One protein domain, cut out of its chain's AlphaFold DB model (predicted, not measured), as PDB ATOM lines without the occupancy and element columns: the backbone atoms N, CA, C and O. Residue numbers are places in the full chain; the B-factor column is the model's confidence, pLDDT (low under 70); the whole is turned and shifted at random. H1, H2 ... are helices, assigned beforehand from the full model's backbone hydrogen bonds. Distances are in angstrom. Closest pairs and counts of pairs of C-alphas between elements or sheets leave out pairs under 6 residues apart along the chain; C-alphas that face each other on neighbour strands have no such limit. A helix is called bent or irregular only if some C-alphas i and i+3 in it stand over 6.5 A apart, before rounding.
ATOM      1  N   ILE A  76      35.475 132.219  82.779       90.75
ATOM      2  CA  ILE A  76      34.825 132.698  81.557       90.75
ATOM      3  C   ILE A  76      34.366 131.485  80.750       90.75
ATOM      4  O   ILE A  76      35.159 130.593  80.444       90.75
ATOM      5  N   TYR A  77      33.082 131.446  80.400       87.81
ATOM      6  CA  TYR A  77      32.482 130.369  79.617       87.81
ATOM      7  C   TYR A  77      31.414 130.918  78.668       87.81
ATOM      8  O   TYR A  77      30.773 131.927  78.942       87.81
ATOM      9  N   LEU A  78      31.222 130.235  77.536       87.69
ATOM     10  CA  LEU A  78      30.308 130.669  76.472       87.69
ATOM     11  C   LEU A  78      28.833 130.452  76.817       87.69
ATOM     12  O   LEU A  78      27.987 131.279  76.497       87.69
ATOM     13  N   ASN A  79      28.509 129.308  77.421       87.38
ATOM     14  CA  ASN A  79      27.135 128.938  77.737       87.38
ATOM     15  C   ASN A  79      27.088 128.182  79.077       87.38
ATOM     16  O   ASN A  79      27.892 127.259  79.264       87.38
ATOM     17  N   PRO A  80      26.152 128.519  79.987       85.19
ATOM     18  CA  PRO A  80      25.957 127.807  81.250       85.19
ATOM     19  C   PRO A  80      25.802 126.287  81.113       85.19
ATOM     20  O   PRO A  80      26.168 125.555  82.030       85.19
ATOM     21  N   ILE A  81      25.328 125.784  79.968       88.25
ATOM     22  CA  ILE A  81      25.182 124.344  79.708       88.25
ATOM     23  C   ILE A  81      26.517 123.585  79.764       88.25
ATOM     24  O   ILE A  81      26.538 122.375  79.986       88.25
ATOM     25  N   PHE A  82      27.644 124.286  79.596       88.06
ATOM     26  CA  PHE A  82      28.978 123.701  79.698       88.06
ATOM     27  C   PHE A  82      29.514 123.653  81.133       88.06
ATOM     28  O   PHE A  82      30.486 122.934  81.370       88.06
ATOM     29  N   LEU A  83      28.895 124.348  82.097       85.75
ATOM     30  CA  LEU A  83      29.364 124.393  83.488       85.75
ATOM     31  C   LEU A  83      29.533 123.004  84.126       85.75
ATOM     32  O   LEU A  83      30.586 122.779  84.725       85.75
ATOM     33  N   PRO A  84      28.609 122.033  83.955       85.06
ATOM     34  CA  PRO A  84      28.812 120.686  84.491       85.06
ATOM     35  C   PRO A  84      30.055 120.002  83.907       85.06
ATOM     36  O   PRO A  84      30.847 119.408  84.635       85.06
ATOM     37  N   LYS A  85      30.272 120.132  82.591       86.31
ATOM     38  CA  LYS A  85      31.435 119.554  81.902       86.31
ATOM     39  C   LYS A  85      32.740 120.205  82.365       86.31
ATOM     40  O   LYS A  85      33.720 119.497  82.584       86.31
ATOM     41  N   ILE A  86      32.746 121.528  82.540       87.56
ATOM     42  CA  ILE A  86      33.900 122.275  83.058       87.56
ATOM     43  C   ILE A  86      34.198 121.860  84.504       87.56
ATOM     44  O   ILE A  86      35.351 121.590  84.833       87.56
ATOM     45  N   GLY A  87      33.171 121.727  85.348       83.31
ATOM     46  CA  GLY A  87      33.318 121.249  86.723       83.31
ATOM     47  C   GLY A  87      33.941 119.852  86.792       83.31
ATOM     48  O   GLY A  87      34.892 119.635  87.544       83.31
ATOM     49  N   ILE A  88      33.481 118.918  85.952       82.12
ATOM     50  CA  ILE A  88      34.081 117.578  85.850       82.12
ATOM     51  C   ILE A  88      35.541 117.671  85.395       82.12
ATOM     52  O   ILE A  88      36.393 117.026  85.990       82.12
ATOM     53  N   ALA A  89      35.858 118.488  84.390       85.75
ATOM     54  CA  ALA A  89      37.229 118.631  83.898       85.75
ATOM     55  C   ALA A  89      38.189 119.209  84.956       85.75
ATOM     56  O   ALA A  89      39.286 118.690  85.148       85.75
ATOM     57  N   ILE A  90      37.781 120.256  85.681       83.56
ATOM     58  CA  ILE A  90      38.602 120.851  86.750       83.56
ATOM     59  C   ILE A  90      38.832 119.832  87.867       83.56
ATOM     60  O   ILE A  90      39.944 119.674  88.373       83.56
ATOM     61  N   THR A  91      37.780 119.118  88.255       76.25
ATOM     62  CA  THR A  91      37.867 118.143  89.340       76.25
ATOM     63  C   THR A  91      38.678 116.912  88.933       76.25
ATOM     64  O   THR A  91      39.456 116.423  89.749       76.25
ATOM     65  N   THR A  92      38.592 116.431  87.689       76.81
ATOM     66  CA  THR A  92      39.381 115.277  87.220       76.81
ATOM     67  C   THR A  92      40.869 115.585  87.161       76.81
ATOM     68  O   THR A  92      41.665 114.740  87.574       76.81
ATOM     69  N   VAL A  93      41.240 116.787  86.714       80.88
ATOM     70  CA  VAL A  93      42.632 117.259  86.711       80.88
ATOM     71  C   VAL A  93      43.160 117.394  88.141       80.88
ATOM     72  O   VAL A  93      44.250 116.910  88.431       80.88
ATOM     73  N   ASN A  94      42.371 117.962  89.060       75.25
ATOM     74  CA  ASN A  94      42.782 118.117  90.460       75.25
ATOM     75  C   ASN A  94      42.847 116.787  91.236       75.25
ATOM     76  O   ASN A  94      43.683 116.638  92.121       75.25
ATOM     77  N   ALA A  95      41.970 115.825  90.938       69.00
ATOM     78  CA  ALA A  95      41.860 114.555  91.664       69.00
ATOM     79  C   ALA A  95      42.709 113.413  91.071       69.00
ATOM     80  O   ALA A  95      42.582 112.270  91.511       69.00
ATOM     81  N   GLY A  96      43.539 113.677  90.057       63.03
ATOM     82  CA  GLY A  96      44.410 112.657  89.462       63.03
ATOM     83  C   GLY A  96      43.681 111.608  88.606       63.03
ATOM     84  O   GLY A  96      44.144 110.477  88.489       63.03
ATOM     85  N   GLY A  97      42.545 111.965  87.991       57.25
ATOM     86  CA  GLY A  97      41.999 111.234  86.839       57.25
ATOM     87  C   GLY A  97      40.932 110.156  87.079       57.25
ATOM     88  O   GLY A  97      40.523 109.538  86.103       57.25
ATOM     89  N   ASN A  98      40.423 109.913  88.299       63.53
ATOM     90  CA  ASN A  98      39.435 108.830  88.519       63.53
ATOM     91  C   ASN A  98      38.302 109.127  89.528       63.53
ATOM     92  O   ASN A  98      37.937 108.285  90.347       63.53
ATOM     93  N   LEU A  99      37.672 110.300  89.415       61.22
ATOM     94  CA  LEU A  99      36.524 110.700  90.249       61.22
ATOM     95  C   LEU A  99      35.315 109.765  90.168       61.22
ATOM     96  O   LEU A  99      34.709 109.448  91.185       61.22
ATOM     97  N   LEU A 100      34.968 109.288  88.971       62.66
ATOM     98  CA  LEU A 100      33.842 108.365  88.808       62.66
ATOM     99  C   LEU A 100      34.083 107.054  89.565       62.66
ATOM    100  O   LEU A 100      33.174 106.563  90.224       62.66
ATOM    101  N   LYS A 101      35.313 106.523  89.548       62.06
ATOM    102  CA  LYS A 101      35.665 105.320  90.314       62.06
ATOM    103  C   LYS A 101      35.646 105.569  91.821       62.06
ATOM    104  O   LYS A 101      35.129 104.719  92.539       62.06
ATOM    105  N   THR A 102      36.165 106.698  92.307       63.94
ATOM    106  CA  THR A 102      36.182 106.992  93.752       63.94
ATOM    107  C   THR A 102      34.781 107.244  94.306       63.94
ATOM    108  O   THR A 102      34.449 106.706  95.360       63.94
ATOM    109  N   TYR A 103      33.919 107.957  93.576       65.62
ATOM    110  CA  TYR A 103      32.517 108.147  93.964       65.62
ATOM    111  C   TYR A 103      31.703 106.861  93.888       65.62
ATOM    112  O   TYR A 103      30.963 106.556  94.822       65.62
ATOM    113  N   LEU A 104      31.838 106.089  92.805       69.00
ATOM    114  CA  LEU A 104      31.130 104.815  92.672       69.00
ATOM    115  C   LEU A 104      31.570 103.827  93.755       69.00
ATOM    116  O   LEU A 104      30.714 103.163  94.334       69.00
ATOM    117  N   ALA A 105      32.864 103.775  94.083       66.25
ATOM    118  CA  ALA A 105      33.386 102.955  95.174       66.25
ATOM    119  C   ALA A 105      32.880 103.421  96.552       66.25
ATOM    120  O   ALA A 105      32.457 102.588  97.354       66.25
ATOM    121  N   ALA A 106      32.856 104.732  96.816       65.69
ATOM    122  CA  ALA A 106      32.327 105.291  98.062       65.69
ATOM    123  C   ALA A 106      30.816 105.034  98.222       65.69
ATOM    124  O   ALA A 106      30.359 104.646  99.298       65.69
ATOM    125  N   TRP A 107      30.039 105.180  97.144       70.19
ATOM    126  CA  TRP A 107      28.605 104.881  97.128       70.19
ATOM    127  C   TRP A 107      28.328 103.385  97.339       70.19
ATOM    128  O   TRP A 107      27.459 103.023  98.135       70.19
ATOM    129  N   TRP A 108      29.112 102.506  96.702       66.88
ATOM    130  CA  TRP A 108      29.025 101.053  96.893       66.88
ATOM    131  C   TRP A 108      29.407 100.608  98.309       66.88
ATOM    132  O   TRP A 108      28.773  99.708  98.860       66.88
ATOM    133  N   SER A 109      30.413 101.242  98.916       66.19
ATOM    134  CA  SER A 109      30.823 100.972 100.298       66.19
ATOM    135  C   SER A 109      29.728 101.358 101.296       66.19
ATOM    136  O   SER A 109      29.375 100.550 102.153       66.19
ATOM    137  N   LYS A 110      29.104 102.532 101.122       63.47
ATOM    138  CA  LYS A 110      28.004 103.012 101.976       63.47
ATOM    139  C   LYS A 110      26.740 102.147 101.881       63.47
ATOM    140  O   LYS A 110      25.973 102.077 102.834       63.47
ATOM    141  N   LYS A 111      26.521 101.470 100.748       63.72
ATOM    142  CA  LYS A 111      25.376 100.566 100.545       63.72
ATOM    143  C   LYS A 111      25.563  99.188 101.203       63.72
ATOM    144  O   LYS A 111      24.574  98.507 101.441       63.72
ATOM    145  N   ARG A 112      26.802  98.782 101.515       57.84
ATOM    146  CA  ARG A 112      27.117  97.507 102.195       57.84
ATOM    147  C   ARG A 112      27.104  97.581 103.724       57.84
ATOM    148  O   ARG A 112      27.054  96.538 104.351       57.84
ATOM    149  N   SER A 113      27.154  98.774 104.314       53.94
ATOM    150  CA  SER A 113      27.127  98.980 105.771       53.94
ATOM    151  C   SER A 113      25.735  99.292 106.339       53.94
ATOM    152  O   SER A 113      25.608  99.544 107.531       53.94
ATOM    153  N   ALA A 114      24.700  99.290 105.492       55.00
ATOM    154  CA  ALA A 114      23.302  99.515 105.868       55.00
ATOM    155  C   ALA A 114      22.430  98.246 105.727       55.00
ATOM    156  O   ALA A 114      21.211  98.360 105.614       55.00
ATOM    157  N   GLY A 115      23.054  97.064 105.685       44.09
ATOM    158  CA  GLY A 115      22.399  95.754 105.642       44.09
ATOM    159  C   GLY A 115      22.945  94.837 106.721       44.09
ATOM    160  O   GLY A 115      24.152  94.969 107.023       44.09
TER     161      GLY A 115
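What this domain is: This is residues 76 to 115 of the 115 residues of the protein "DUF2156 domain-containing protein" of Desulfotomaculum sp. 46_80 (UniProt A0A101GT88). Two helices of similar length, H1 and H2, meet near their ends at a tight link and open from there as a wide V, with nothing packed between the arms. Short ends without a named element lie at the far ends of the V: residues 76 to 79, which turn aside before H1, and residues 113 to 115, which follow H2. The printed part has 40 residues with two named helices, H1 and then H2 along the chain, and no named strand; the class is all helix. The whole is extended, with a radius of gyration of the C-alphas of 14.2 A, and spans 46 by 21 by 9 A.

Where its parts are: H1, the longest helix with 15 residues, runs from Pro 80 to Asn 94 and measures 21.5 A from first to last C-alpha. It begins at C-alpha 80, (25.957, 127.807, 81.250), and ends at C-alpha 94, (42.782, 118.117, 90.460). H1 is irregular: C-alphas 81 and 84 are 7.0 A apart. H2, residues 99 to 112, measures 20.1 A and ends at C-alpha 112, (27.117, 97.507, 102.195).

How they stand to each other: H1 and H2 are close but not clearly touching, with 2 pairs of C-alphas within 8 A. Their closest C-alphas, those of Thr 92 and Leu 99, are 6.2 A apart. Their lines are about perpendicular, at 84 degrees, and their centres are 19.9 A apart. In H2 every O i to N i+4 pair is within hydrogen-bond range; in H1 9 of 11 are.

The domain as a whole: The two C-alphas farthest apart, those of Leu 78 and Gly 115, are 46.2 A apart. Residues 78 to 85, of which 80 to 85 belong to H1, stand free, as do residues 101 to 115, of which 101 to 112 belong to H2. The printed part has no cut and ends at the chain's last residue, Gly 115. The link from H1 to H2, 4 residues, is tight. The mean pLDDT of the printed part is 72.9; residues 95 to 106 and 108 to 115 are under 70.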